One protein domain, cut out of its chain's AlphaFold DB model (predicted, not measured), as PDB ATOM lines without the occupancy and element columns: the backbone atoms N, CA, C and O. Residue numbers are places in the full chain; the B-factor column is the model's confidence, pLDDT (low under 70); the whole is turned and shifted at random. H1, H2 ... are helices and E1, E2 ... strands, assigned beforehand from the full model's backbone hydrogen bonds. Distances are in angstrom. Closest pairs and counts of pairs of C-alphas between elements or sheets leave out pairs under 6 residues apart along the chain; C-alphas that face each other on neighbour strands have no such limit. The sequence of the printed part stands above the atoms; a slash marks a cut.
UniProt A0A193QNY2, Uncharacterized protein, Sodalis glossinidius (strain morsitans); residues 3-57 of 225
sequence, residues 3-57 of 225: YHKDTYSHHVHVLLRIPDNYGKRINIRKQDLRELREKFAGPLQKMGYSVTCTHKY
ATOM      1  N   TYR A   3     157.290  23.487 117.560       92.12
ATOM      2  CA  TYR A   3     156.853  22.504 118.549       92.12
ATOM      3  C   TYR A   3     157.784  22.538 119.755       92.12
ATOM      4  O   TYR A   3     159.001  22.475 119.599       92.12
ATOM      5  N   HIS A   4     157.197  22.690 120.937       90.88
ATOM      6  CA  HIS A   4     157.900  22.985 122.175       90.88
ATOM      7  C   HIS A   4     157.745  21.811 123.151       90.88
ATOM      8  O   HIS A   4     156.635  21.330 123.410       90.88
ATOM      9  N   LYS A   5     158.889  21.338 123.655       89.94
ATOM     10  CA  LYS A   5     159.030  20.227 124.620       89.94
ATOM     11  C   LYS A   5     159.701  20.647 125.931       89.94
ATOM     12  O   LYS A   5     159.865  19.837 126.829       89.94
ATOM     13  N   ASP A   6     160.089  21.908 126.015       89.44
ATOM     14  CA  ASP A   6     160.772  22.563 127.129       89.44
ATOM     15  C   ASP A   6     159.839  22.899 128.304       89.44
ATOM     16  O   ASP A   6     160.300  23.259 129.382       89.44
ATOM     17  N   THR A   7     158.524  22.750 128.125       86.00
ATOM     18  CA  THR A   7     157.513  22.981 129.167       86.00
ATOM     19  C   THR A   7     156.793  21.687 129.546       86.00
ATOM     20  O   THR A   7     156.754  20.732 128.774       86.00
ATOM     21  N   TYR A   8     156.155  21.675 130.723       85.12
ATOM     22  CA  TYR A   8     155.398  20.523 131.238       85.12
ATOM     23  C   TYR A   8     154.280  20.042 130.291       85.12
ATOM     24  O   TYR A   8     153.883  18.881 130.322       85.12
ATOM     25  N   SER A   9     153.754  20.924 129.438       84.69
ATOM     26  CA  SER A   9     152.711  20.599 128.464       84.69
ATOM     27  C   SER A   9     153.230  20.785 127.047       84.69
ATOM     28  O   SER A   9     153.412  21.911 126.588       84.69
ATOM     29  N   HIS A  10     153.417  19.671 126.337       88.38
ATOM     30  CA  HIS A  10     153.781  19.673 124.923       88.38
ATOM     31  C   HIS A  10     152.781  20.503 124.113       88.38
ATOM     32  O   HIS A  10     151.593  20.178 124.060       88.38
ATOM     33  N   HIS A  11     153.258  21.564 123.467       89.56
ATOM     34  CA  HIS A  11     152.402  22.458 122.694       89.56
ATOM     35  C   HIS A  11     153.080  22.921 121.408       89.56
ATOM     36  O   HIS A  11     154.290  22.799 121.214       89.56
ATOM     37  N   VAL A  12     152.256  23.415 120.489       90.62
ATOM     38  CA  VAL A  12     152.680  23.876 119.171       90.62
ATOM     39  C   VAL A  12     152.259  25.328 119.003       90.62
ATOM     40  O   VAL A  12     151.089  25.665 119.184       90.62
ATOM     41  N   HIS A  13     153.195  26.174 118.588       91.31
ATOM     42  CA  HIS A  13     152.910  27.521 118.117       91.31
ATOM     43  C   HIS A  13     152.740  27.521 116.598       91.31
ATOM     44  O   HIS A  13     153.632  27.141 115.827       91.31
ATOM     45  N   VAL A  14     151.570  27.977 116.154       89.19
ATOM     46  CA  VAL A  14     151.240  28.128 114.737       89.19
ATOM     47  C   VAL A  14     151.083  29.611 114.429       89.19
ATOM     48  O   VAL A  14     150.247  30.293 115.014       89.19
ATOM     49  N   LEU A  15     151.893  30.101 113.493       89.75
ATOM     50  CA  LEU A  15     151.752  31.434 112.916       89.75
ATOM     51  C   LEU A  15     150.858  31.321 111.682       89.75
ATOM     52  O   LEU A  15     151.215  30.640 110.720       89.75
ATOM     53  N   LEU A  16     149.697  31.972 111.724       86.25
ATOM     54  CA  LEU A  16     148.774  32.039 110.597       86.25
ATOM     55  C   LEU A  16     148.903  33.403 109.921       86.25
ATOM     56  O   LEU A  16     148.687  34.441 110.548       86.25
ATOM     57  N   ARG A  17     149.227  33.405 108.626       87.50
ATOM     58  CA  ARG A  17     149.219  34.633 107.830       87.50
ATOM     59  C   ARG A  17     147.771  35.099 107.641       87.50
ATOM     60  O   ARG A  17     146.931  34.327 107.198       87.50
ATOM     61  N   ILE A  18     147.490  36.358 107.982       85.12
ATOM     62  CA  ILE A  18     146.138  36.940 107.907       85.12
ATOM     63  C   ILE A  18     145.656  37.114 106.455       85.12
ATOM     64  O   ILE A  18     144.506  36.776 106.191       85.12
ATOM     65  N   PRO A  19     146.454  37.653 105.513       90.06
ATOM     66  CA  PRO A  19     146.075  37.666 104.102       90.06
ATOM     67  C   PRO A  19     146.332  36.316 103.420       90.06
ATOM     68  O   PRO A  19     147.365  35.674 103.636       90.06
ATOM     69  N   ASP A  20     145.419  35.918 102.539       85.69
ATOM     70  CA  ASP A  20     145.637  34.827 101.593       85.69
ATOM     71  C   ASP A  20     146.614  35.232 100.469       85.69
ATOM     72  O   ASP A  20     147.193  36.321 100.485       85.69
ATOM     73  N   ASN A  21     146.879  34.327  99.523       88.62
ATOM     74  CA  ASN A  21     147.791  34.591  98.398       88.62
ATOM     75  C   ASN A  21     147.252  35.639  97.407       88.62
ATOM     76  O   ASN A  21     148.013  36.122  96.577       88.62
ATOM     77  N   TYR A  22     145.973  36.002  97.514       87.50
ATOM     78  CA  TYR A  22     145.279  36.972  96.668       87.50
ATOM     79  C   TYR A  22     145.016  38.301  97.405       87.50
ATOM     80  O   TYR A  22     144.320  39.173  96.891       87.50
ATOM     81  N   GLY A  23     145.562  38.470  98.618       86.56
ATOM     82  CA  GLY A  23     145.431  39.678  99.436       86.56
ATOM     83  C   GLY A  23     144.139  39.778 100.258       86.56
ATOM     84  O   GLY A  23     143.961  40.744 101.004       86.56
ATOM     85  N   LYS A  24     143.243  38.788 100.198       89.69
ATOM     86  CA  LYS A  24     142.020  38.763 101.008       89.69
ATOM     87  C   LYS A  24     142.364  38.417 102.453       89.69
ATOM     88  O   LYS A  24     142.957  37.384 102.753       89.69
ATOM     89  N   ARG A  25     141.958  39.288 103.376       88.19
ATOM     90  CA  ARG A  25     142.201  39.117 104.815       88.19
ATOM     91  C   ARG A  25     141.202  38.140 105.428       88.19
ATOM     92  O   ARG A  25     139.996  38.264 105.223       88.19
ATOM     93  N   ILE A  26     141.703  37.217 106.242       86.00
ATOM     94  CA  ILE A  26     140.885  36.351 107.089       86.00
ATOM     95  C   ILE A  26     140.297  37.204 108.219       86.00
ATOM     96  O   ILE A  26     141.022  37.884 108.947       86.00
ATOM     97  N   ASN A  27     138.975  37.160 108.373       87.25
ATOM     98  CA  ASN A  27     138.264  37.798 109.476       87.25
ATOM     99  C   ASN A  27     137.778  36.717 110.446       87.25
ATOM    100  O   ASN A  27     136.761  36.084 110.188       87.25
ATOM    101  N   ILE A  28     138.515  36.498 111.538       86.19
ATOM    102  CA  ILE A  28     138.215  35.439 112.506       86.19
ATOM    103  C   ILE A  28     137.117  35.912 113.467       86.19
ATOM    104  O   ILE A  28     137.352  36.742 114.347       86.19
ATOM    105  N   ARG A  29     135.912  35.355 113.334       86.81
ATOM    106  CA  ARG A  29     134.788  35.575 114.253       86.81
ATOM    107  C   ARG A  29     134.744  34.495 115.335       86.81
ATOM    108  O   ARG A  29     135.410  33.462 115.278       86.81
ATOM    109  N   LYS A  30     133.892  34.706 116.347       81.94
ATOM    110  CA  LYS A  30     133.687  33.735 117.442       81.94
ATOM    111  C   LYS A  30     133.227  32.357 116.944       81.94
ATOM    112  O   LYS A  30     133.573  31.354 117.567       81.94
ATOM    113  N   GLN A  31     132.457  32.314 115.854       78.88
ATOM    114  CA  GLN A  31     132.016  31.072 115.218       78.88
ATOM    115  C   GLN A  31     133.192  30.322 114.582       78.88
ATOM    116  O   GLN A  31     133.351  29.135 114.845       78.88
ATOM    117  N   ASP A  32     134.072  31.021 113.866       84.56
ATOM    118  CA  ASP A  32     135.234  30.414 113.204       84.56
ATOM    119  C   ASP A  32     136.218  29.820 114.226       84.56
ATOM    120  O   ASP A  32     136.714  28.710 114.056       84.56
ATOM    121  N   LEU A  33     136.433  30.495 115.367       86.19
ATOM    122  CA  LEU A  33     137.223  29.946 116.484       86.19
ATOM    123  C   LEU A  33     136.626  28.657 117.063       86.19
ATOM    124  O   LEU A  33     137.347  27.817 117.601       86.19
ATOM    125  N   ARG A  34     135.298  28.519 117.027       81.19
ATOM    126  CA  ARG A  34     134.614  27.307 117.478       81.19
ATOM    127  C   ARG A  34     134.792  26.186 116.463       81.19
ATOM    128  O   ARG A  34     135.174  25.093 116.863       81.19
ATOM    129  N   GLU A  35     134.581  26.486 115.191       85.19
ATOM    130  CA  GLU A  35     134.783  25.535 114.104       85.19
ATOM    131  C   GLU A  35     136.224  25.013 114.074       85.19
ATOM    132  O   GLU A  35     136.434  23.811 113.953       85.19
ATOM    133  N   LEU A  36     137.220  25.881 114.290       87.62
ATOM    134  CA  LEU A  36     138.625  25.481 114.398       87.62
ATOM    135  C   LEU A  36     138.867  24.490 115.545       87.62
ATOM    136  O   LEU A  36     139.567  23.499 115.352       87.62
ATOM    137  N   ARG A  37     138.269  24.709 116.725       86.44
ATOM    138  CA  ARG A  37     138.391  23.775 117.860       86.44
ATOM    139  C   ARG A  37     137.729  22.428 117.575       86.44
ATOM    140  O   ARG A  37     138.316  21.393 117.877       86.44
ATOM    141  N   GLU A  38     136.538  22.436 116.979       85.00
ATOM    142  CA  GLU A  38     135.804  21.217 116.616       85.00
ATOM    143  C   GLU A  38     136.558  20.422 115.533       85.00
ATOM    144  O   GLU A  38     136.784  19.219 115.685       85.00
ATOM    145  N   LYS A  39     137.041  21.107 114.488       88.69
ATOM    146  CA  LYS A  39     137.843  20.514 113.405       88.69
ATOM    147  C   LYS A  39     139.215  20.035 113.856       88.69
ATOM    148  O   LYS A  39     139.759  19.146 113.216       88.69
ATOM    149  N   PHE A  40     139.776  20.592 114.925       88.62
ATOM    150  CA  PHE A  40     141.029  20.105 115.498       88.62
ATOM    151  C   PHE A  40     140.809  18.854 116.364       88.62
ATOM    152  O   PHE A  40     141.543  17.877 116.236       88.62
ATOM    153  N   ALA A  41     139.769  18.848 117.202       89.62
ATOM    154  CA  ALA A  41     139.483  17.724 118.095       89.62
ATOM    155  C   ALA A  41     139.002  16.466 117.350       89.62
ATOM    156  O   ALA A  41     139.415  15.362 117.695       89.62
ATOM    157  N   GLY A  42     138.163  16.608 116.318       87.88
ATOM    158  CA  GLY A  42     137.571  15.467 115.607       87.88
ATOM    159  C   GLY A  42     138.593  14.492 114.993       87.88
ATOM    160  O   GLY A  42     138.507  13.291 115.245       87.88
ATOM    161  N   PRO A  43     139.581  14.961 114.209       90.38
ATOM    162  CA  PRO A  43     140.650  14.112 113.685       90.38
ATOM    163  C   PRO A  43     141.484  13.445 114.784       90.38
ATOM    164  O   PRO A  43     141.803  12.268 114.658       90.38
ATOM    165  N   LEU A  44     141.781  14.152 115.881       89.94
ATOM    166  CA  LEU A  44     142.521  13.587 117.016       89.94
ATOM    167  C   LEU A  44     141.743  12.454 117.699       89.94
ATOM    168  O   LEU A  44     142.321  11.411 117.996       89.94
ATOM    169  N   GLN A  45     140.430  12.610 117.871       90.69
ATOM    170  CA  GLN A  45     139.564  11.538 118.374       90.69
ATOM    171  C   GLN A  45     139.566  10.323 117.440       90.69
ATOM    172  O   GLN A  45     139.672   9.193 117.905       90.69
ATOM    173  N   LYS A  46     139.510  10.540 116.117       91.31
ATOM    174  CA  LYS A  46     139.597   9.451 115.121       91.31
ATOM    175  C   LYS A  46     140.939   8.716 115.157       91.31
ATOM    176  O   LYS A  46     140.983   7.535 114.842       91.31
ATOM    177  N   MET A  47     142.011   9.400 115.548       93.06
ATOM    178  CA  MET A  47     143.335   8.810 115.771       93.06
ATOM    179  C   MET A  47     143.466   8.116 117.140       93.06
ATOM    180  O   MET A  47     144.535   7.607 117.457       93.06
ATOM    181  N   GLY A  48     142.400   8.086 117.952       91.44
ATOM    182  CA  GLY A  48     142.361   7.408 119.251       91.44
ATOM    183  C   GLY A  48     142.775   8.273 120.445       91.44
ATOM    184  O   GLY A  48     142.843   7.770 121.565       91.44
ATOM    185  N   TYR A  49     143.033   9.570 120.251       90.06
ATOM    186  CA  TYR A  49     143.370  10.467 121.356       90.06
ATOM    187  C   TYR A  49     142.115  10.896 122.126       90.06
ATOM    188  O   TYR A  49     141.131  11.358 121.542       90.06
ATOM    189  N   SER A  50     142.170  10.811 123.458       86.88
ATOM    190  CA  SER A  50     141.093  11.269 124.344       86.88
ATOM    191  C   SER A  50     141.139  12.790 124.498       86.88
ATOM    192  O   SER A  50     141.717  13.333 125.439       86.88
ATOM    193  N   VAL A  51     140.572  13.492 123.518       87.88
ATOM    194  CA  VAL A  51     140.441  14.952 123.522       87.88
ATOM    195  C   VAL A  51     138.973  15.354 123.521       87.88
ATOM    196  O   VAL A  51     138.145  14.756 122.835       87.88
ATOM    197  N   THR A  52     138.641  16.409 124.259       80.88
ATOM    198  CA  THR A  52     137.279  16.953 124.340       80.88
ATOM    199  C   THR A  52     137.279  18.432 123.994       80.88
ATOM    200  O   THR A  52     138.001  19.221 124.599       80.88
ATOM    201  N   CYS A  53     136.425  18.827 123.051       78.44
ATOM    202  CA  CYS A  53     136.128  20.233 122.803       78.44
ATOM    203  C   CYS A  53     135.045  20.682 123.794       78.44
ATOM    204  O   CYS A  53     133.863  20.395 123.612       78.44
ATOM    205  N   THR A  54     135.425  21.368 124.872       65.44
ATOM    206  CA  THR A  54     134.467  21.889 125.856       65.44
ATOM    207  C   THR A  54     133.605  22.991 125.228       65.44
ATOM    208  O   THR A  54     134.032  24.132 125.048       65.44
ATOM    209  N   HIS A  55     132.360  22.658 124.883       59.91
ATOM    210  CA  HIS A  55     131.391  23.620 124.366       59.91
ATOM    211  C   HIS A  55     130.889  24.524 125.503       59.91
ATOM    212  O   HIS A  55     130.153  24.078 126.382       59.91
ATOM    213  N   LYS A  56     131.208  25.824 125.477       59.28
ATOM    214  CA  LYS A  56     130.441  26.804 126.262       59.28
ATOM    215  C   LYS A  56     129.116  27.076 125.545       59.28
ATOM    216  O   LYS A  56     129.132  27.640 124.459       59.28
ATOM    217  N   TYR A  57     128.015  26.662 126.178       55.62
ATOM    218  CA  TYR A  57     126.618  27.077 125.966       55.62
ATOM    219  C   TYR A  57     126.172  27.226 124.496       55.62
ATOM    220  O   TYR A  57     126.474  28.218 123.836       55.62
TER     221      TYR A  57
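This is residues 3 to 57 of the 225 residues of an uncharacterized protein of Sodalis glossinidius (strain morsitans) (UniProt A0A193QNY2). With little regular structure, the printed part makes an open U: strand E1 and the stretch after it form one arm, helix H1 forms the other, and residues 14 to 29 lead round the bend. Residues 3 to 4 fold back beside E1, residues 5 to 10 stick out, and the tail after H1 turns back along it. The 55 printed residues are mostly helix by class, with 20 in named elements, E1 then H1. The whole is loose, with a radius of gyration of the C-alphas of 14.5 A and spans of 37 by 33 by 21 A.

E1 is residues 11 to 13, beginning at C-alpha 11 (152.402, 22.458, 122.694). H1 is residues 30 to 46, 25.1 A long, ending at C-alpha 46 (139.597, 9.451, 115.121).

Residues 3 to 4 pair antiparallel with residues 11 to 12 of E1. E1 pairs with no named strand. E1 and H1 are apart. In H1, 11 of 13 O i to N i+4 pairs are within hydrogen-bond range.

The C-alphas farthest apart, of Tyr 8 and Tyr 22, are 39.6 A apart. The link from E1 to H1 is long. The printed part has no cut. Residues 54 to 57 have pLDDT under 70.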